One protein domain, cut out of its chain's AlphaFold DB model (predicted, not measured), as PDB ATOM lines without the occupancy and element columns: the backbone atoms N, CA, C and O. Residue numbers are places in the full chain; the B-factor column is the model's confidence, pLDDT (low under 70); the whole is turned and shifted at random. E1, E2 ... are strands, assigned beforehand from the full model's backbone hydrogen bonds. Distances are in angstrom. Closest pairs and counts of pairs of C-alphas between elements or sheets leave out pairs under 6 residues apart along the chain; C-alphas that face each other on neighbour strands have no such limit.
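This is residues 109 to 262 of the 645 residues of an uncharacterized protein of Prevotella copri (UniProt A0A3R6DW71). The chain is wound in stacked turns, a short solenoid walled by parallel strands, in which E2, E4, E7 and E9 each bend round a corner from one wall to the next. E1, E3, E5 and the last residues of E7 and E9 stand side by side in one wall; residues 123 to 126 of E2, 143 to 147 of E4 and the earlier residues of E7 and E9 make a second; residues 118 to 121 of E2, 136 to 139 of E4, E6 and E8 make a third. A small hairpin, E12 and E13, crosses over the second wall from outside, and the link of residues 180 to 201 loops away to 27 A from the mean of all C-alphas. The printed part has 154 residues, no named helix and 13 named strands, E1 to E13 in order, of class all strand: E1 to E11 form one branched sheet, parallel but for E9 and E10, and E12 and E13 an antiparallel sheet of two. The whole is compact, with a radius of gyration of the C-alphas of 14.9 A and spans of 47 by 37 by 29 A.

The branched sheet is twisted, its C-alphas up to 10.2 A off its best plane. E1, residues 109 to 112, is the parallel neighbour of E3, residues 128 to 131, with N 110 and O 128 within hydrogen-bond range at 2.9 A. E5, residues 150 to 153, lies on the other side of E3, also parallel, with N 129 and O 150 at 2.9 A. E2, residues 116 to 126, bends by 107 degrees at residue 122, and its parallel neighbour E4, residues 136 to 147, by 128 degrees at residue 141; N 119 and O 136 are 2.9 A apart, N 124 and O 144 3.0 A. On the other side of E4 from E2 lie E6, residues 160 to 163, with N 137 and O 160 at 2.9 A, and E7, residues 169 to 179, with N 145 and O 171 at 2.9 A; both are parallel to E4. E7 bends by 94 degrees at residue 175 and pairs with E5 over residues 176 to 179, N 151 and O 176 being 2.8 A apart. E8, residues 202 to 204, is an edge strand parallel to E6, with N 163 and O 203 at 2.8 A. E9, residues 209 to 220, bends by 93 degrees at residue 216 and is parallel to E7, with N 172 and O 212 at 2.8 A. E10, residues 223 to 225, forms a hairpin with E9, N 218 and O 225 being 2.8 A apart, and E11, residues 238 to 241, is parallel to E9, with N 211 and O 239 at 2.8 A. E12, residues 247 to 252, and E13, residues 255 to 260, form a hairpin, with N 250 and O 257 at 2.9 A. The two sheets make a sandwich, two sheets face to face, with best planes 42 degrees apart and strands at 84 degrees; the closest C-alphas of E4 and E13 are those of Asn 142 and Ile 258, 5.2 A. E1 and E11 are apart.

E1 begins at C-alpha 109, (135.616, -22.536, 142.836). From first to last C-alpha, E2 measures 21.1 A, E4 16.1 A, E7 23.1 A, E9 25.2 A, E12 15.4 A and E13 17.1 A. E9 begins at C-alpha 209, (162.237, -22.346, 150.843), and E13 ends at C-alpha 260, (164.495, -19.051, 135.949).

The two C-alphas farthest apart, those of Lys 189 and Gln 253, are 49.1 A apart. The printed part has no cut. The long links are E7 to E8, where residues 185 to 186 pair antiparallel with residues 195 to 196, and E10 to E11. The mean pLDDT of the printed part is 89.2; residues 165 to 167, 206, 208, 243 to 247 and 260 to 262 are under 70.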
ATOM      1  N   GLU A 109     134.983 -22.352 141.531       98.62
ATOM      2  CA  GLU A 109     135.616 -22.536 142.836       98.62
ATOM      3  C   GLU A 109     136.325 -23.898 142.953       98.62
ATOM      4  O   GLU A 109     135.755 -24.950 142.632       98.62
ATOM      5  N   PHE A 110     137.548 -23.870 143.486       98.88
ATOM      6  CA  PHE A 110     138.179 -25.016 144.135       98.88
ATOM      7  C   PHE A 110     137.970 -24.911 145.652       98.88
ATOM      8  O   PHE A 110     138.362 -23.927 146.277       98.88
ATOM      9  N   ARG A 111     137.356 -25.929 146.255       98.75
ATOM     10  CA  ARG A 111     136.960 -25.936 147.665       98.75
ATOM     11  C   ARG A 111     137.602 -27.092 148.419       98.75
ATOM     12  O   ARG A 111     137.430 -28.247 148.043       98.75
ATOM     13  N   ILE A 112     138.270 -26.793 149.528       98.50
ATOM     14  CA  ILE A 112     138.880 -27.780 150.424       98.50
ATOM     15  C   ILE A 112     138.568 -27.405 151.881       98.50
ATOM     16  O   ILE A 112     139.103 -26.450 152.435       98.50
ATOM     17  N   ASP A 113     137.616 -28.105 152.502       93.62
ATOM     18  CA  ASP A 113     136.988 -27.643 153.751       93.62
ATOM     19  C   ASP A 113     136.824 -28.725 154.826       93.62
ATOM     20  O   ASP A 113     135.903 -28.670 155.641       93.62
ATOM     21  N   SER A 114     137.734 -29.703 154.863       95.31
ATOM     22  CA  SER A 114     137.725 -30.772 155.868       95.31
ATOM     23  C   SER A 114     139.060 -30.934 156.593       95.31
ATOM     24  O   SER A 114     140.118 -30.746 156.002       95.31
ATOM     25  N   ASN A 115     139.011 -31.353 157.864       94.25
ATOM     26  CA  ASN A 115     140.180 -31.535 158.742       94.25
ATOM     27  C   ASN A 115     141.205 -32.560 158.233       94.25
ATOM     28  O   ASN A 115     142.307 -32.641 158.757       94.25
ATOM     29  N   THR A 116     140.814 -33.393 157.273       93.12
ATOM     30  CA  THR A 116     141.637 -34.474 156.724       93.12
ATOM     31  C   THR A 116     141.606 -34.468 155.199       93.12
ATOM     32  O   THR A 116     141.711 -35.523 154.577       93.12
ATOM     33  N   ALA A 117     141.369 -33.298 154.600       96.62
ATOM     34  CA  ALA A 117     141.426 -33.112 153.159       96.62
ATOM     35  C   ALA A 117     142.780 -32.516 152.764       96.62
ATOM     36  O   ALA A 117     143.159 -31.449 153.247       96.62
ATOM     37  N   ASN A 118     143.465 -33.202 151.853       96.75
ATOM     38  CA  ASN A 118     144.772 -32.833 151.333       96.75
ATOM     39  C   ASN A 118     144.750 -32.831 149.802       96.75
ATOM     40  O   ASN A 118     144.282 -33.791 149.182       96.75
ATOM     41  N   LEU A 119     145.291 -31.776 149.199       98.31
ATOM     42  CA  LEU A 119     145.641 -31.724 147.780       98.31
ATOM     43  C   LEU A 119     147.163 -31.774 147.648       98.31
ATOM     44  O   LEU A 119     147.846 -31.009 148.314       98.31
ATOM     45  N   HIS A 120     147.685 -32.601 146.749       96.50
ATOM     46  CA  HIS A 120     149.090 -32.613 146.349       96.50
ATOM     47  C   HIS A 120     149.185 -32.328 144.851       96.50
ATOM     48  O   HIS A 120     148.669 -33.110 144.049       96.50
ATOM     49  N   THR A 121     149.816 -31.213 144.470       94.19
ATOM     50  CA  THR A 121     149.891 -30.794 143.062       94.19
ATOM     51  C   THR A 121     151.113 -29.936 142.734       94.19
ATOM     52  O   THR A 121     151.697 -29.287 143.601       94.19
ATOM     53  N   GLY A 122     151.507 -29.914 141.458       89.31
ATOM     54  CA  GLY A 122     152.454 -28.934 140.918       89.31
ATOM     55  C   GLY A 122     151.778 -27.659 140.414       89.31
ATOM     56  O   GLY A 122     152.392 -26.595 140.418       89.31
ATOM     57  N   TYR A 123     150.506 -27.740 140.023       97.50
ATOM     58  CA  TYR A 123     149.749 -26.608 139.496       97.50
ATOM     59  C   TYR A 123     148.311 -26.607 140.017       97.50
ATOM     60  O   TYR A 123     147.646 -27.644 140.022       97.50
ATOM     61  N   LEU A 124     147.811 -25.446 140.434       98.62
ATOM     62  CA  LEU A 124     146.396 -25.256 140.758       98.62
ATOM     63  C   LEU A 124     145.891 -23.972 140.112       98.62
ATOM     64  O   LEU A 124     146.330 -22.885 140.475       98.62
ATOM     65  N   LYS A 125     144.921 -24.097 139.209       98.69
ATOM     66  CA  LYS A 125     144.195 -22.974 138.621       98.69
ATOM     67  C   LYS A 125     142.746 -22.977 139.077       98.69
ATOM     68  O   LYS A 125     142.063 -23.997 138.955       98.69
ATOM     69  N   ALA A 126     142.261 -21.835 139.545       98.69
ATOM     70  CA  ALA A 126     140.865 -21.682 139.939       98.69
ATOM     71  C   ALA A 126     140.390 -20.235 139.800       98.69
ATOM     72  O   ALA A 126     141.189 -19.299 139.884       98.69
ATOM     73  N   ALA A 127     139.079 -20.040 139.630       97.94
ATOM     74  CA  ALA A 127     138.509 -18.696 139.682       97.94
ATOM     75  C   ALA A 127     138.503 -18.142 141.112       97.94
ATOM     76  O   ALA A 127     138.783 -16.962 141.329       97.94
ATOM     77  N   SER A 128     138.218 -19.009 142.080       98.75
ATOM     78  CA  SER A 128     138.339 -18.756 143.513       98.75
ATOM     79  C   SER A 128     138.803 -20.022 144.222       98.75
ATOM     80  O   SER A 128     138.578 -21.138 143.746       98.75
ATOM     81  N   ILE A 129     139.448 -19.852 145.372       98.88
ATOM     82  CA  ILE A 129     139.838 -20.962 146.237       98.88
ATOM     83  C   ILE A 129     139.242 -20.719 147.617       98.88
ATOM     84  O   ILE A 129     139.521 -19.692 148.230       98.88
ATOM     85  N   TYR A 130     138.461 -21.672 148.116       98.69
ATOM     86  CA  TYR A 130     137.965 -21.667 149.488       98.69
ATOM     87  C   TYR A 130     138.650 -22.769 150.295       98.69
ATOM     88  O   TYR A 130     138.521 -23.957 149.979       98.69
ATOM     89  N   GLN A 131     139.340 -22.377 151.361       98.31
ATOM     90  CA  GLN A 131     140.005 -23.260 152.307       98.31
ATOM     91  C   GLN A 131     139.449 -23.072 153.723       98.31
ATOM     92  O   GLN A 131     139.244 -21.961 154.208       98.31
ATOM     93  N   CYS A 132     139.202 -24.172 154.425       94.88
ATOM     94  CA  CYS A 132     138.766 -24.153 155.821       94.88
ATOM     95  C   CYS A 132     139.255 -25.421 156.536       94.88
ATOM     96  O   CYS A 132     139.874 -26.284 155.912       94.88
ATOM     97  N   ALA A 133     138.952 -25.555 157.829       95.31
ATOM     98  CA  ALA A 133     139.355 -26.677 158.669       95.31
ATOM     99  C   ALA A 133     140.891 -26.868 158.709       95.31
ATOM    100  O   ALA A 133     141.647 -25.977 158.320       95.31
ATOM    101  N   SER A 134     141.364 -28.024 159.179       95.00
ATOM    102  CA  SER A 134     142.782 -28.431 159.104       95.00
ATOM    103  C   SER A 134     143.190 -28.985 157.731       95.00
ATOM    104  O   SER A 134     143.878 -29.996 157.652       95.00
ATOM    105  N   SER A 135     142.706 -28.384 156.644       97.44
ATOM    106  CA  SER A 135     143.022 -28.854 155.292       97.44
ATOM    107  C   SER A 135     144.353 -28.316 154.774       97.44
ATOM    108  O   SER A 135     144.758 -27.208 155.130       97.44
ATOM    109  N   HIS A 136     144.994 -29.055 153.866       97.75
ATOM    110  CA  HIS A 136     146.300 -28.682 153.315       97.75
ATOM    111  C   HIS A 136     146.348 -28.742 151.784       97.75
ATOM    112  O   HIS A 136     145.863 -29.687 151.158       97.75
ATOM    113  N   ILE A 137     146.980 -27.734 151.180       98.56
ATOM    114  CA  ILE A 137     147.379 -27.733 149.770       98.56
ATOM    115  C   ILE A 137     148.901 -27.846 149.722       98.56
ATOM    116  O   ILE A 137     149.614 -26.883 149.984       98.56
ATOM    117  N   TYR A 138     149.397 -29.022 149.372       96.50
ATOM    118  CA  TYR A 138     150.810 -29.303 149.187       96.50
ATOM    119  C   TYR A 138     151.229 -28.964 147.758       96.50
ATOM    120  O   TYR A 138     150.782 -29.596 146.795       96.50
ATOM    121  N   LEU A 139     152.088 -27.957 147.631       94.69
ATOM    122  CA  LEU A 139     152.579 -27.453 146.356       94.69
ATOM    123  C   LEU A 139     154.008 -27.948 146.118       94.69
ATOM    124  O   LEU A 139     154.873 -27.790 146.976       94.69
ATOM    125  N   ASN A 140     154.266 -28.547 144.957       84.94
ATOM    126  CA  ASN A 140     155.595 -29.059 144.612       84.94
ATOM    127  C   ASN A 140     156.611 -27.931 144.350       84.94
ATOM    128  O   ASN A 140     156.246 -26.781 144.102       84.94
ATOM    129  N   SER A 141     157.906 -28.270 144.346       84.62
ATOM    130  CA  SER A 141     158.954 -27.342 143.903       84.62
ATOM    131  C   SER A 141     158.715 -26.886 142.460       84.62
ATOM    132  O   SER A 141     158.300 -27.670 141.608       84.62
ATOM    133  N   ASN A 142     158.975 -25.608 142.205       86.88
ATOM    134  CA  ASN A 142     158.601 -24.845 141.012       86.88
ATOM    135  C   ASN A 142     157.087 -24.729 140.769       86.88
ATOM    136  O   ASN A 142     156.671 -24.219 139.727       86.88
ATOM    137  N   GLY A 143     156.266 -25.156 141.728       90.44
ATOM    138  CA  GLY A 143     154.824 -25.168 141.588       90.44
ATOM    139  C   GLY A 143     154.212 -23.778 141.471       90.44
ATOM    140  O   GLY A 143     154.819 -22.759 141.822       90.44
ATOM    141  N   TYR A 144     152.986 -23.745 140.959       95.12
ATOM    142  CA  TYR A 144     152.271 -22.504 140.707       95.12
ATOM    143  C   TYR A 144     150.785 -22.619 141.067       95.12
ATOM    144  O   TYR A 144     150.063 -23.465 140.543       95.12
ATOM    145  N   ILE A 145     150.318 -21.745 141.958       98.31
ATOM    146  CA  ILE A 145     148.890 -21.511 142.188       98.31
ATOM    147  C   ILE A 145     148.479 -20.242 141.438       98.31
ATOM    148  O   ILE A 145     149.006 -19.167 141.709       98.31
ATOM    149  N   ASP A 146     147.536 -20.379 140.509       97.81
ATOM    150  CA  ASP A 146     146.960 -19.326 139.671       97.81
ATOM    151  C   ASP A 146     145.478 -19.134 140.032       97.81
ATOM    152  O   ASP A 146     144.578 -19.695 139.398       97.81
ATOM    153  N   CYS A 147     145.221 -18.383 141.106       98.38
ATOM    154  CA  CYS A 147     143.874 -17.989 141.501       98.38
ATOM    155  C   CYS A 147     143.535 -16.640 140.858       98.38
ATOM    156  O   CYS A 147     144.154 -15.625 141.168       98.38
ATOM    157  N   SER A 148     142.539 -16.585 139.972       96.31
ATOM    158  CA  SER A 148     142.191 -15.319 139.307       96.31
ATOM    159  C   SER A 148     141.364 -14.366 140.177       96.31
ATOM    160  O   SER A 148     141.093 -13.248 139.754       96.31
ATOM    161  N   GLY A 149     140.899 -14.816 141.341       97.75
ATOM    162  CA  GLY A 149     140.011 -14.072 142.229       97.75
ATOM    163  C   GLY A 149     140.489 -14.130 143.673       97.75
ATOM    164  O   GLY A 149     141.628 -13.767 143.975       97.75
ATOM    165  N   THR A 150     139.606 -14.566 144.567       98.62
ATOM    166  CA  THR A 150     139.888 -14.638 146.003       98.62
ATOM    167  C   THR A 150     140.340 -16.039 146.405       98.62
ATOM    168  O   THR A 150     139.656 -17.023 146.123       98.62
ATOM    169  N   TYR A 151     141.466 -16.115 147.111       98.69
ATOM    170  CA  TYR A 151     141.799 -17.221 148.000       98.69
ATOM    171  C   TYR A 151     141.328 -16.865 149.412       98.69
ATOM    172  O   TYR A 151     141.851 -15.940 150.034       98.69
ATOM    173  N   GLU A 152     140.309 -17.565 149.901       98.50
ATOM    174  CA  GLU A 152     139.739 -17.373 151.229       98.50
ATOM    175  C   GLU A 152     140.113 -18.538 152.142       98.50
ATOM    176  O   GLU A 152     139.819 -19.687 151.825       98.50
ATOM    177  N   ASN A 153     140.725 -18.243 153.289       97.94
ATOM    178  CA  ASN A 153     141.030 -19.221 154.322       97.94
ATOM    179  C   ASN A 153     140.334 -18.867 155.648       97.94
ATOM    180  O   ASN A 153     140.622 -17.855 156.281       97.94
ATOM    181  N   GLN A 154     139.421 -19.728 156.087       96.06
ATOM    182  CA  GLN A 154     138.610 -19.529 157.293       96.06
ATOM    183  C   GLN A 154     139.221 -20.153 158.564       96.06
ATOM    184  O   GLN A 154     138.534 -20.262 159.575       96.06
ATOM    185  N   ASN A 155     140.478 -20.608 158.542       93.62
ATOM    186  CA  ASN A 155     141.197 -21.126 159.714       93.62
ATOM    187  C   ASN A 155     142.700 -20.808 159.635       93.62
ATOM    188  O   ASN A 155     143.544 -21.705 159.524       93.62
ATOM    189  N   ASN A 156     143.029 -19.519 159.706       93.56
ATOM    190  CA  ASN A 156     144.410 -19.047 159.709       93.56
ATOM    191  C   ASN A 156     145.242 -19.710 160.823       93.56
ATOM    192  O   ASN A 156     144.832 -19.753 161.982       93.56
ATOM    193  N   GLY A 157     146.419 -20.227 160.463       86.75
ATOM    194  CA  GLY A 157     147.310 -20.955 161.374       86.75
ATOM    195  C   GLY A 157     147.032 -22.452 161.491       86.75
ATOM    196  O   GLY A 157     147.802 -23.149 162.151       86.75
ATOM    197  N   VAL A 158     145.982 -22.957 160.836       91.38
ATOM    198  CA  VAL A 158     145.647 -24.387 160.821       91.38
ATOM    199  C   VAL A 158     145.600 -24.917 159.390       91.38
ATOM    200  O   VAL A 158     146.377 -25.807 159.059       91.38
ATOM    201  N   GLY A 159     144.725 -24.363 158.546       92.94
ATOM    202  CA  GLY A 159     144.676 -24.711 157.127       92.94
ATOM    203  C   GLY A 159     145.710 -23.909 156.343       92.94
ATOM    204  O   GLY A 159     145.802 -22.692 156.530       92.94
ATOM    205  N   SER A 160     146.480 -24.559 155.472       96.62
ATOM    206  CA  SER A 160     147.601 -23.903 154.788       96.62
ATOM    207  C   SER A 160     147.863 -24.377 153.364       96.62
ATOM    208  O   SER A 160     147.389 -25.426 152.919       96.62
ATOM    209  N   VAL A 161     148.654 -23.566 152.665       98.12
ATOM    210  CA  VAL A 161     149.433 -23.944 151.490       98.12
ATOM    211  C   VAL A 161     150.853 -24.253 151.968       98.12
ATOM    212  O   VAL A 161     151.513 -23.397 152.562       98.12
ATOM    213  N   ASP A 162     151.321 -25.468 151.718       94.81
ATOM    214  CA  ASP A 162     152.604 -25.986 152.182       94.81
ATOM    215  C   ASP A 162     153.502 -26.321 150.986       94.81
ATOM    216  O   ASP A 162     153.176 -27.165 150.152       94.81
ATOM    217  N   LEU A 163     154.656 -25.664 150.898       88.94
ATOM    218  CA  LEU A 163     155.652 -25.932 149.869       88.94
ATOM    219  C   LEU A 163     156.471 -27.181 150.227       88.94
ATOM    220  O   LEU A 163     157.109 -27.240 151.284       88.94
ATOM    221  N   VAL A 164     156.452 -28.165 149.332       82.25
ATOM    222  CA  VAL A 164     157.085 -29.478 149.502       82.25
ATOM    223  C   VAL A 164     158.497 -29.478 148.928       82.25
ATOM    224  O   VAL A 164     158.755 -28.911 147.861       82.25
ATOM    225  N   GLY A 165     159.418 -30.159 149.608       62.62
ATOM    226  CA  GLY A 165     160.811 -30.286 149.189       62.62
ATOM    227  C   GLY A 165     161.752 -29.254 149.817       62.62
ATOM    228  O   GLY A 165     161.339 -28.289 150.459       62.62
ATOM    229  N   SER A 166     163.057 -29.503 149.672       69.50
ATOM    230  CA  SER A 166     164.088 -28.716 150.347       69.50
ATOM    231  C   SER A 166     164.566 -27.538 149.507       69.50
ATOM    232  O   SER A 166     164.943 -27.730 148.352       69.50
ATOM    233  N   GLY A 167     164.570 -26.333 150.090       68.25
ATOM    234  CA  GLY A 167     164.946 -25.109 149.371       68.25
ATOM    235  C   GLY A 167     164.015 -24.806 148.192       68.25
ATOM    236  O   GLY A 167     164.418 -24.150 147.231       68.25
ATOM    237  N   SER A 168     162.793 -25.337 148.243       79.69
ATOM    238  CA  SER A 168     161.828 -25.257 147.157       79.69
ATOM    239  C   SER A 168     161.409 -23.817 146.906       79.69
ATOM    240  O   SER A 168     161.364 -22.984 147.814       79.69
ATOM    241  N   LYS A 169     161.068 -23.535 145.652       84.44
ATOM    242  CA  LYS A 169     160.547 -22.240 145.224       84.44
ATOM    243  C   LYS A 169     159.228 -22.443 144.511       84.44
ATOM    244  O   LYS A 169     159.138 -23.346 143.694       84.44
ATOM    245  N   ALA A 170     158.228 -21.625 144.791       91.44
ATOM    246  CA  ALA A 170     156.947 -21.686 144.093       91.44
ATOM    247  C   ALA A 170     156.322 -20.301 143.979       91.44
ATOM    248  O   ALA A 170     156.729 -19.377 144.680       91.44
ATOM    249  N   LEU A 171     155.337 -20.167 143.097       92.94
ATOM    250  CA  LEU A 171     154.556 -18.949 142.928       92.94
ATOM    251  C   LEU A 171     153.128 -19.173 143.410       92.94
ATOM    252  O   LEU A 171     152.468 -20.138 143.033       92.94
ATOM    253  N   PHE A 172     152.641 -18.243 144.212       97.00
ATOM    254  CA  PHE A 172     151.249 -18.140 144.591       97.00
ATOM    255  C   PHE A 172     150.699 -16.822 144.061       97.00
ATOM    256  O   PHE A 172     151.198 -15.753 144.411       97.00
ATOM    257  N   LYS A 173     149.660 -16.907 143.234       96.25
ATOM    258  CA  LYS A 173     148.965 -15.756 142.677       96.25
ATOM    259  C   LYS A 173     147.505 -15.744 143.108       96.25
ATOM    260  O   LYS A 173     146.821 -16.759 142.975       96.25
ATOM    261  N   ALA A 174     147.039 -14.587 143.573       97.81
ATOM    262  CA  ALA A 174     145.630 -14.305 143.837       97.81
ATOM    263  C   ALA A 174     145.353 -12.800 143.737       97.81
ATOM    264  O   ALA A 174     146.168 -12.001 144.178       97.81
ATOM    265  N   ASN A 175     144.176 -12.384 143.264       97.31
ATOM    266  CA  ASN A 175     143.802 -10.967 143.385       97.31
ATOM    267  C   ASN A 175     143.628 -10.590 144.861       97.31
ATOM    268  O   ASN A 175     144.026  -9.513 145.291       97.31
ATOM    269  N   LYS A 176     143.049 -11.494 145.654       98.25
ATOM    270  CA  LYS A 176     142.816 -11.270 147.078       98.25
ATOM    271  C   LYS A 176     143.128 -12.513 147.894       98.25
ATOM    272  O   LYS A 176     142.652 -13.599 147.574       98.25
ATOM    273  N   VAL A 177     143.860 -12.339 148.987       98.44
ATOM    274  CA  VAL A 177     144.004 -13.320 150.064       98.44
ATOM    275  C   VAL A 177     143.162 -12.849 151.243       98.44
ATOM    276  O   VAL A 177     143.478 -11.845 151.874       98.44
ATOM    277  N   LYS A 178     142.079 -13.562 151.545       98.31
ATOM    278  CA  LYS A 178     141.170 -13.249 152.651       98.31
ATOM    279  C   LYS A 178     141.309 -14.293 153.748       98.31
ATOM    280  O   LYS A 178     141.239 -15.483 153.461       98.31
ATOM    281  N   TYR A 179     141.473 -13.876 154.998       97.62
ATOM    282  CA  TYR A 179     141.573 -14.822 156.109       97.62
ATOM    283  C   TYR A 179     141.054 -14.273 157.432       97.62
ATOM    284  O   TYR A 179     140.993 -13.062 157.639       97.62
ATOM    285  N   ASN A 180     140.665 -15.166 158.341       93.94
ATOM    286  CA  ASN A 180     140.237 -14.803 159.693       93.94
ATOM    287  C   ASN A 180     141.413 -14.755 160.686       93.94
ATOM    288  O   ASN A 180     142.519 -15.203 160.396       93.94
ATOM    289  N   GLY A 181     141.196 -14.192 161.875       89.88
ATOM    290  CA  GLY A 181     142.202 -14.212 162.937       89.88
ATOM    291  C   GLY A 181     141.871 -13.300 164.117       89.88
ATOM    292  O   GLY A 181     140.822 -12.658 164.144       89.88
ATOM    293  N   ASN A 182     142.783 -13.257 165.091       89.12
ATOM    294  CA  ASN A 182     142.584 -12.636 166.404       89.12
ATOM    295  C   ASN A 182     143.055 -11.173 166.515       89.12
ATOM    296  O   ASN A 182     143.130 -10.663 167.629       89.12
ATOM    297  N   ASN A 183     143.370 -10.498 165.402       90.44
ATOM    298  CA  ASN A 183     143.845  -9.108 165.385       90.44
ATOM    299  C   ASN A 183     145.075  -8.871 166.293       90.44
ATOM    300  O   ASN A 183     145.096  -7.948 167.099       90.44
ATOM    301  N   ASP A 184     146.093  -9.728 166.195       90.12
ATOM    302  CA  ASP A 184     147.262  -9.775 167.086       90.12
ATOM    303  C   ASP A 184     148.345  -8.720 166.794       90.12
ATOM    304  O   ASP A 184     149.257  -8.537 167.601       90.12
ATOM    305  N   PHE A 185     148.245  -7.992 165.681       90.88
ATOM    306  CA  PHE A 185     149.251  -7.028 165.246       90.88
ATOM    307  C   PHE A 185     148.659  -5.627 165.052       90.88
ATOM    308  O   PHE A 185     147.677  -5.454 164.339       90.88
ATOM    309  N   CYS A 186     149.277  -4.601 165.646       90.88
ATOM    310  CA  CYS A 186     148.894  -3.201 165.435       90.88
ATOM    311  C   CYS A 186     149.675  -2.606 164.256       90.88
ATOM    312  O   CYS A 186     150.902  -2.536 164.296       90.88
ATOM    313  N   LEU A 187     148.969  -2.116 163.233       87.19
ATOM    314  CA  LEU A 187     149.561  -1.532 162.019       87.19
ATOM    315  C   LEU A 187     150.172  -0.134 162.248       87.19
ATOM    316  O   LEU A 187     150.833   0.427 161.374       87.19
ATOM    317  N   GLY A 188     149.963   0.442 163.434       88.12
ATOM    318  CA  GLY A 188     150.512   1.735 163.829       88.12
ATOM    319  C   GLY A 188     149.780   2.941 163.233       88.12
ATOM    320  O   GLY A 188     148.738   2.837 162.582       88.12
ATOM    321  N   LYS A 189     150.329   4.135 163.486       87.31
ATOM    322  CA  LYS A 189     149.656   5.424 163.231       87.31
ATOM    323  C   LYS A 189     149.301   5.669 161.765       87.31
ATOM    324  O   LYS A 189     148.286   6.307 161.511       87.31
ATOM    325  N   ALA A 190     150.099   5.156 160.827       86.06
ATOM    326  CA  ALA A 190     149.826   5.268 159.390       86.06
ATOM    327  C   ALA A 190     148.485   4.620 158.992       86.06
ATOM    328  O   ALA A 190     147.894   5.000 157.988       86.06
ATOM    329  N   TYR A 191     147.986   3.703 159.826       86.38
ATOM    330  CA  TYR A 191     146.724   2.990 159.659       86.38
ATOM    331  C   TYR A 191     145.754   3.268 160.818       86.38
ATOM    332  O   TYR A 191     144.989   2.394 161.210       86.38
ATOM    333  N   ASN A 192     145.804   4.463 161.425       88.75
ATOM    334  CA  ASN A 192     144.970   4.842 162.578       88.75
ATOM    335  C   ASN A 192     145.037   3.854 163.763       88.75
ATOM    336  O   ASN A 192     144.083   3.729 164.527       88.75
ATOM    337  N   ASN A 193     146.171   3.161 163.932       87.00
ATOM    338  CA  ASN A 193     146.353   2.075 164.902       87.00
ATOM    339  C   ASN A 193     145.327   0.934 164.746       87.00
ATOM    340  O   ASN A 193     144.960   0.294 165.731       87.00
ATOM    341  N   ALA A 194     144.857   0.682 163.520       88.88
ATOM    342  CA  ALA A 194     144.056  -0.492 163.207       88.88
ATOM    343  C   ALA A 194     144.842  -1.774 163.516       88.88
ATOM    344  O   ALA A 194     146.069  -1.827 163.370       88.88
ATOM    345  N   TYR A 195     144.118  -2.806 163.935       89.38
ATOM    346  CA  TYR A 195     144.692  -4.120 164.181       89.38
ATOM    347  C   TYR A 195     144.437  -5.060 163.004       89.38
ATOM    348  O   TYR A 195     143.424  -4.957 162.311       89.38
ATOM    349  N   PHE A 196     145.374  -5.978 162.808       93.62
ATOM    350  CA  PHE A 196     145.400  -6.963 161.740       93.62
ATOM    351  C   PHE A 196     145.931  -8.288 162.282       93.62
ATOM    352  O   PHE A 196     146.660  -8.302 163.276       93.62
ATOM    353  N   SER A 197     145.583  -9.407 161.651       94.06
ATOM    354  CA  SER A 197     146.137 -10.703 162.037       94.06
ATOM    355  C   SER A 197     147.407 -11.081 161.304       94.06
ATOM    356  O   SER A 197     147.491 -10.939 160.083       94.06
ATOM    357  N   THR A 198     148.350 -11.677 162.032       93.50
ATOM    358  CA  THR A 198     149.512 -12.325 161.422       93.50
ATOM    359  C   THR A 198     149.055 -13.451 160.493       93.50
ATOM    360  O   THR A 198     148.238 -14.293 160.864       93.50
ATOM    361  N   CYS A 199     149.546 -13.449 159.256       94.00
ATOM    362  CA  CYS A 199     149.191 -14.424 158.232       94.00
ATOM    363  C   CYS A 199     150.062 -15.683 158.373       94.00
ATOM    364  O   CYS A 199     151.284 -15.617 158.241       94.00
ATOM    365  N   TYR A 200     149.439 -16.837 158.612       94.12
ATOM    366  CA  TYR A 200     150.102 -18.138 158.798       94.12
ATOM    367  C   TYR A 200     149.781 -19.135 157.670       94.12
ATOM    368  O   TYR A 200     150.009 -20.336 157.802       94.12
ATOM    369  N   LEU A 201     149.219 -18.645 156.563       96.69
ATOM    370  CA  LEU A 201     148.652 -19.479 155.501       96.69
ATOM    371  C   LEU A 201     149.702 -20.167 154.626       96.69
ATOM    372  O   LEU A 201     149.391 -21.172 153.994       96.69
ATOM    373  N   PHE A 202     150.915 -19.619 154.557       96.50
ATOM    374  CA  PHE A 202     151.940 -20.039 153.603       96.50
ATOM    375  C   PHE A 202     153.161 -20.600 154.323       96.50
ATOM    376  O   PHE A 202     153.912 -19.861 154.962       96.50
ATOM    377  N   ASN A 203     153.369 -21.905 154.190       93.62
ATOM    378  CA  ASN A 203     154.365 -22.676 154.921       93.62
ATOM    379  C   ASN A 203     155.292 -23.439 153.963       93.62
ATOM    380  O   ASN A 203     155.019 -23.559 152.770       93.62
ATOM    381  N   ALA A 204     156.384 -23.989 154.490       84.25
ATOM    382  CA  ALA A 204     157.246 -24.933 153.784       84.25
ATOM    383  C   ALA A 204     157.680 -26.098 154.686       84.25
ATOM    384  O   ALA A 204     157.700 -25.996 155.919       84.25
ATOM    385  N   GLU A 205     158.073 -27.213 154.072       82.25
ATOM    386  CA  GLU A 205     158.624 -28.366 154.790       82.25
ATOM    387  C   GLU A 205     159.997 -28.063 155.400       82.25
ATOM    388  O   GLU A 205     160.243 -28.400 156.561       82.25
ATOM    389  N   THR A 206     160.881 -27.394 154.651       69.00
ATOM    390  CA  THR A 206     162.232 -27.045 155.115       69.00
ATOM    391  C   THR A 206     162.480 -25.549 155.091       69.00
ATOM    392  O   THR A 206     162.020 -24.843 154.192       69.00
ATOM    393  N   GLU A 207     163.296 -25.087 156.040       73.69
ATOM    394  CA  GLU A 207     163.897 -23.750 156.007       73.69
ATOM    395  C   GLU A 207     164.647 -23.527 154.681       73.69
ATOM    396  O   GLU A 207     165.079 -24.485 154.029       73.69
ATOM    397  N   GLY A 208     164.780 -22.267 154.257       69.12
ATOM    398  CA  GLY A 208     165.414 -21.916 152.978       69.12
ATOM    399  C   GLY A 208     164.459 -21.854 151.783       69.12
ATOM    400  O   GLY A 208     164.844 -21.351 150.732       69.12
ATOM    401  N   SER A 209     163.222 -22.332 151.929       80.38
ATOM    402  CA  SER A 209     162.237 -22.346 150.843       80.38
ATOM    403  C   SER A 209     161.604 -20.967 150.643       80.38
ATOM    404  O   SER A 209     161.456 -20.203 151.595       80.38
ATOM    405  N   THR A 210     161.228 -20.622 149.411       85.25
ATOM    406  CA  THR A 210     160.644 -19.312 149.072       85.25
ATOM    407  C   THR A 210     159.306 -19.471 148.363       85.25
ATOM    408  O   THR A 210     159.222 -20.128 147.328       85.25
ATOM    409  N   LEU A 211     158.268 -18.819 148.883       89.94
ATOM    410  CA  LEU A 211     157.008 -18.645 148.176       89.94
ATOM    411  C   LEU A 211     156.951 -17.220 147.623       89.94
ATOM    412  O   LEU A 211     156.909 -16.244 148.375       89.94
ATOM    413  N   TYR A 212     156.973 -17.114 146.300       90.62
ATOM    414  CA  TYR A 212     156.740 -15.864 145.602       90.62
ATOM    415  C   TYR A 212     155.251 -15.547 145.664       90.62
ATOM    416  O   TYR A 212     154.436 -16.382 145.276       90.62
ATOM    417  N   LEU A 213     154.896 -14.370 146.166       92.44
ATOM    418  CA  LEU A 213     153.510 -13.933 146.288       92.44
ATOM    419  C   LEU A 213     153.236 -12.841 145.251       92.44
ATOM    420  O   LEU A 213     153.818 -11.761 145.310       92.44
ATOM    421  N   ASP A 214     152.346 -13.140 144.309       92.44
ATOM    422  CA  ASP A 214     151.719 -12.178 143.401       92.44
ATOM    423  C   ASP A 214     150.283 -11.954 143.893       92.44
ATOM    424  O   ASP A 214     149.329 -12.588 143.434       92.44
ATOM    425  N   VAL A 215     150.162 -11.147 144.951       94.56
ATOM    426  CA  VAL A 215     148.898 -10.893 145.651       94.56
ATOM    427  C   VAL A 215     148.607  -9.402 145.672       94.56
ATOM    428  O   VAL A 215     149.422  -8.628 146.167       94.56
ATOM    429  N   THR A 216     147.438  -9.002 145.166       94.38
ATOM    430  CA  THR A 216     147.054  -7.580 145.117       94.38
ATOM    431  C   THR A 216     146.554  -7.066 146.467       94.38
ATOM    432  O   THR A 216     146.893  -5.956 146.866       94.38
ATOM    433  N   GLU A 217     145.758  -7.861 147.184       96.69
ATOM    434  CA  GLU A 217     145.143  -7.458 148.451       96.69
ATOM    435  C   GLU A 217     145.181  -8.575 149.494       96.69
ATOM    436  O   GLU A 217     144.865  -9.729 149.204       96.69
ATOM    437  N   PHE A 218     145.478  -8.211 150.740       97.69
ATOM    438  CA  PHE A 218     145.247  -9.041 151.916       97.69
ATOM    439  C   PHE A 218     144.086  -8.464 152.721       97.69
ATOM    440  O   PHE A 218     144.129  -7.306 153.129       97.69
ATOM    441  N   GLU A 219     143.058  -9.268 152.974       96.38
ATOM    442  CA  GLU A 219     141.887  -8.877 153.754       96.38
ATOM    443  C   GLU A 219     141.783  -9.716 155.029       96.38
ATOM    444  O   GLU A 219     141.749 -10.947 154.983       96.38
ATOM    445  N   ASN A 220     141.675  -9.046 156.172       94.06
ATOM    446  CA  ASN A 220     141.430  -9.683 157.458       94.06
ATOM    447  C   ASN A 220     140.422  -8.861 158.262       94.06
ATOM    448  O   ASN A 220     140.597  -7.660 158.447       94.06
ATOM    449  N   ASN A 221     139.350  -9.514 158.728       86.00
ATOM    450  CA  ASN A 221     138.309  -8.903 159.565       86.00
ATOM    451  C   ASN A 221     137.744  -7.571 159.009       86.00
ATOM    452  O   ASN A 221     137.407  -6.666 159.768       86.00
ATOM    453  N   GLY A 222     137.638  -7.449 157.678       86.00
ATOM    454  CA  GLY A 222     137.143  -6.252 156.983       86.00
ATOM    455  C   GLY A 222     138.193  -5.163 156.718       86.00
ATOM    456  O   GLY A 222     137.906  -4.219 155.987       86.00
ATOM    457  N   THR A 223     139.410  -5.298 157.253       90.12
ATOM    458  CA  THR A 223     140.559  -4.440 156.927       90.12
ATOM    459  C   THR A 223     141.269  -4.980 155.688       90.12
ATOM    460  O   THR A 223     141.524  -6.181 155.610       90.12
ATOM    461  N   VAL A 224     141.630  -4.105 154.745       94.56
ATOM    462  CA  VAL A 224     142.339  -4.458 153.503       94.56
ATOM    463  C   VAL A 224     143.711  -3.787 153.467       94.56
ATOM    464  O   VAL A 224     143.817  -2.584 153.703       94.56
ATOM    465  N   LEU A 225     144.749  -4.559 153.145       94.69
ATOM    466  CA  LEU A 225     146.116  -4.099 152.908       94.69
ATOM    467  C   LEU A 225     146.522  -4.416 151.466       94.69
ATOM    468  O   LEU A 225     146.443  -5.566 151.039       94.69
ATOM    469  N   THR A 226     146.979  -3.406 150.728       93.25
ATOM    470  CA  THR A 226     147.445  -3.529 149.330       93.25
ATOM    471  C   THR A 226     148.969  -3.576 149.205       93.25
ATOM    472  O   THR A 226     149.493  -3.749 148.111       93.25
ATOM    473  N   ASP A 227     149.696  -3.374 150.306       88.19
ATOM    474  CA  ASP A 227     151.154  -3.487 150.361       88.19
ATOM    475  C   ASP A 227     151.528  -4.719 151.193       88.19
ATOM    476  O   ASP A 227     151.282  -4.787 152.398       88.19
ATOM    477  N   MET A 228     152.138  -5.714 150.549       87.94
ATOM    478  CA  MET A 228     152.556  -6.954 151.207       87.94
ATOM    479  C   MET A 228     153.614  -6.713 152.299       87.94
ATOM    480  O   MET A 228     153.757  -7.529 153.213       87.94
ATOM    481  N   ASN A 229     154.375  -5.617 152.238       86.44
ATOM    482  CA  ASN A 229     155.427  -5.332 153.215       86.44
ATOM    483  C   ASN A 229     154.879  -4.953 154.591       86.44
ATOM    484  O   ASN A 229     155.581  -5.133 155.587       86.44
ATOM    485  N   VAL A 230     153.630  -4.486 154.664       88.62
ATOM    486  CA  VAL A 230     152.959  -4.175 155.935       88.62
ATOM    487  C   VAL A 230     152.121  -5.336 156.476       88.62
ATOM    488  O   VAL A 230     151.633  -5.262 157.602       88.62
ATOM    489  N   VAL A 231     151.964  -6.419 155.708       90.44
ATOM    490  CA  VAL A 231     151.274  -7.633 156.160       90.44
ATOM    491  C   VAL A 231     152.169  -8.367 157.164       90.44
ATOM    492  O   VAL A 231     153.287  -8.744 156.804       90.44
ATOM    493  N   PRO A 232     151.715  -8.630 158.403       88.50
ATOM    494  CA  PRO A 232     152.496  -9.390 159.373       88.50
ATOM    495  C   PRO A 232     152.545 -10.865 158.956       88.50
ATOM    496  O   PRO A 232     151.512 -11.489 158.707       88.50
ATOM    497  N   LYS A 233     153.752 -11.429 158.853       88.81
ATOM    498  CA  LYS A 233     154.011 -12.753 158.261       88.81
ATOM    499  C   LYS A 233     154.398 -13.750 159.353       88.81
ATOM    500  O   LYS A 233     155.304 -13.474 160.133       88.81
ATOM    501  N   GLY A 234     153.738 -14.905 159.390       80.12
ATOM    502  CA  GLY A 234     153.941 -15.944 160.408       80.12
ATOM    503  C   GLY A 234     154.157 -17.356 159.859       80.12
ATOM    504  O   GLY A 234     154.290 -18.296 160.639       80.12
ATOM    505  N   GLY A 235     154.194 -17.520 158.535       83.88
ATOM    506  CA  GLY A 235     154.409 -18.810 157.878       83.88
ATOM    507  C   GLY A 235     155.640 -19.571 158.386       83.88
ATOM    508  O   GLY A 235     156.725 -19.009 158.541       83.88
ATOM    509  N   ARG A 236     155.493 -20.875 158.626       84.88
ATOM    510  CA  ARG A 236     156.582 -21.760 159.061       84.88
ATOM    511  C   ARG A 236     157.514 -22.064 157.887       84.88
ATOM    512  O   ARG A 236     157.056 -22.556 156.861       84.88
ATOM    513  N   ASN A 237     158.822 -21.869 158.077       75.88
ATOM    514  CA  ASN A 237     159.907 -22.267 157.161       75.88
ATOM    515  C   ASN A 237     159.881 -21.656 155.741       75.88
ATOM    516  O   ASN A 237     160.773 -21.954 154.948       75.88
ATOM    517  N   ALA A 238     158.901 -20.814 155.411       79.19
ATOM    518  CA  ALA A 238     158.752 -20.196 154.099       79.19
ATOM    519  C   ALA A 238     159.166 -18.722 154.137       79.19
ATOM    520  O   ALA A 238     158.584 -17.922 154.867       79.19
ATOM    521  N   TYR A 239     160.127 -18.345 153.298       82.00
ATOM    522  CA  TYR A 239     160.395 -16.945 152.988       82.00
ATOM    523  C   TYR A 239     159.365 -16.430 151.987       82.00
ATOM    524  O   TYR A 239     159.066 -17.109 151.006       82.00
ATOM    525  N   TRP A 240     158.815 -15.240 152.228       86.56
ATOM    526  CA  TRP A 240     157.849 -14.614 151.322       86.56
ATOM    527  C   TRP A 240     158.496 -13.419 150.644       86.56
ATOM    528  O   TRP A 240     158.976 -12.504 151.322       86.56
ATOM    529  N   SER A 241     158.468 -13.399 149.321       81.50
ATOM    530  CA  SER A 241     158.962 -12.276 148.533       81.50
ATOM    531  C   SER A 241     158.061 -12.030 147.335       81.50
ATOM    532  O   SER A 241     157.317 -12.913 146.913       81.50
ATOM    533  N   GLU A 242     158.152 -10.840 146.754       79.38
ATOM    534  CA  GLU A 242     157.594 -10.612 145.423       79.38
ATOM    535  C   GLU A 242     158.332 -11.494 144.410       79.38
ATOM    536  O   GLU A 242     159.470 -11.932 144.649       79.38
ATOM    537  N   ILE A 243     157.679 -11.784 143.285       68.94
ATOM    538  CA  ILE A 243     158.329 -12.506 142.198       68.94
ATOM    539  C   ILE A 243     159.534 -11.693 141.709       68.94
ATOM    540  O   ILE A 243     159.417 -10.530 141.328       68.94
ATOM    541  N   SER A 244     160.724 -12.292 141.746       61.62
ATOM    542  CA  SER A 244     161.904 -11.629 141.201       61.62
ATOM    543  C   SER A 244     161.843 -11.639 139.672       61.62
ATOM    544  O   SER A 244     161.335 -12.581 139.062       61.62
ATOM    545  N   SER A 245     162.456 -10.645 139.024       58.06
ATOM    546  CA  SER A 245     162.677 -10.627 137.564       58.06
ATOM    547  C   SER A 245     163.491 -11.831 137.046       58.06
ATOM    548  O   SER A 245     163.646 -12.011 135.837       58.06
ATOM    549  N   GLY A 246     163.995 -12.663 137.965       60.41
ATOM    550  CA  GLY A 246     164.734 -13.898 137.753       60.41
ATOM    551  C   GLY A 246     163.890 -15.128 137.400       60.41
ATOM    552  O   GLY A 246     164.495 -16.175 137.204       60.41
ATOM    553  N   TYR A 247     162.551 -15.053 137.322       68.94
ATOM    554  CA  TYR A 247     161.674 -16.191 136.983       68.94
ATOM    555  C   TYR A 247     160.608 -15.841 135.928       68.94
ATOM    556  O   TYR A 247     160.062 -14.744 135.902       68.94
ATOM    557  N   LYS A 248     160.309 -16.802 135.046       82.19
ATOM    558  CA  LYS A 248     159.260 -16.785 134.020       82.19
ATOM    559  C   LYS A 248     158.298 -17.946 134.244       82.19
ATOM    560  O   LYS A 248     158.691 -19.002 134.733       82.19
ATOM    561  N   ILE A 249     157.051 -17.755 133.840       88.75
ATOM    562  CA  ILE A 249     156.031 -18.803 133.850       88.75
ATOM    563  C   ILE A 249     156.127 -19.572 132.528       88.75
ATOM    564  O   ILE A 249     156.190 -18.956 131.464       88.75
ATOM    565  N   THR A 250     156.156 -20.899 132.593       88.25
ATOM    566  CA  THR A 250     156.230 -21.780 131.419       88.25
ATOM    567  C   THR A 250     155.099 -22.802 131.438       88.25
ATOM    568  O   THR A 250     154.667 -23.242 132.504       88.25
ATOM    569  N   ASP A 251     154.603 -23.154 130.251       88.94
ATOM    570  CA  ASP A 251     153.571 -24.177 130.092       88.94
ATOM    571  C   ASP A 251     154.179 -25.584 130.217       88.94
ATOM    572  O   ASP A 251     155.301 -25.845 129.776       88.94
ATOM    573  N   THR A 252     153.420 -26.502 130.810       85.25
ATOM    574  CA  THR A 252     153.755 -27.921 130.980       85.25
ATOM    575  C   THR A 252     152.524 -28.781 130.684       85.25
ATOM    576  O   THR A 252     151.400 -28.284 130.616       85.25
ATOM    577  N   GLN A 253     152.700 -30.100 130.566       81.25
ATOM    578  CA  GLN A 253     151.573 -31.044 130.468       81.25
ATOM    579  C   GLN A 253     150.613 -30.954 131.668       81.25
ATOM    580  O   GLN A 253     149.426 -31.249 131.550       81.25
ATOM    581  N   CYS A 254     151.120 -30.501 132.813       79.62
ATOM    582  CA  CYS A 254     150.383 -30.354 134.061       79.62
ATOM    583  C   CYS A 254     149.833 -28.935 134.267       79.62
ATOM    584  O   CYS A 254     149.358 -28.616 135.351       79.62
ATOM    585  N   GLY A 255     149.890 -28.076 133.244       90.50
ATOM    586  CA  GLY A 255     149.455 -26.686 133.305       90.50
ATOM    587  C   GLY A 255     150.643 -25.739 133.230       90.50
ATOM    588  O   GLY A 255     151.168 -25.520 132.145       90.50
ATOM    589  N   LYS A 256     151.063 -25.145 134.353       91.44
ATOM    590  CA  LYS A 256     152.157 -24.159 134.374       91.44
ATOM    591  C   LYS A 256     153.106 -24.345 135.552       91.44
ATOM    592  O   LYS A 256     152.716 -24.850 136.598       91.44
ATOM    593  N   THR A 257     154.343 -23.887 135.383       90.25
ATOM    594  CA  THR A 257     155.409 -23.908 136.398       90.25
ATOM    595  C   THR A 257     156.191 -22.594 136.369       90.25
ATOM    596  O   THR A 257     156.128 -21.853 135.383       90.25
ATOM    597  N   ILE A 258     156.964 -22.303 137.419       84.19
ATOM    598  CA  ILE A 258     157.984 -21.245 137.362       84.19
ATOM    599  C   ILE A 258     159.337 -21.797 136.902       84.19
ATOM    600  O   ILE A 258     159.714 -22.922 137.217       84.19
ATOM    601  N   THR A 259     160.078 -21.007 136.128       77.25
ATOM    602  CA  THR A 259     161.402 -21.350 135.583       77.25
ATOM    603  C   THR A 259     162.308 -20.120 135.631       77.25
ATOM    604  O   THR A 259     161.825 -19.039 135.321       77.25
ATOM    605  N   PRO A 260     163.602 -20.214 135.967       64.44
ATOM    606  CA  PRO A 260     164.495 -19.051 135.949       64.44
ATOM    607  C   PRO A 260     164.584 -18.335 134.571       64.44
ATOM    608  O   PRO A 260     164.520 -18.991 133.528       64.44
ATOM    609  N   THR A 261     164.704 -16.995 134.535       58.16
ATOM    610  CA  THR A 261     164.771 -16.156 133.305       58.16
ATOM    611  C   THR A 261     166.174 -16.037 132.727       58.16
ATOM    612  O   THR A 261     166.328 -16.021 131.506       58.16
ATOM    613  N   THR A 262     167.196 -16.005 133.575       47.28
ATOM    614  CA  THR A 262     168.571 -16.304 133.181       47.28
ATOM    615  C   THR A 262     168.795 -17.795 133.386       47.28
ATOM    616  O   THR A 262     168.677 -18.256 134.524       47.28
TER     617      THR A 262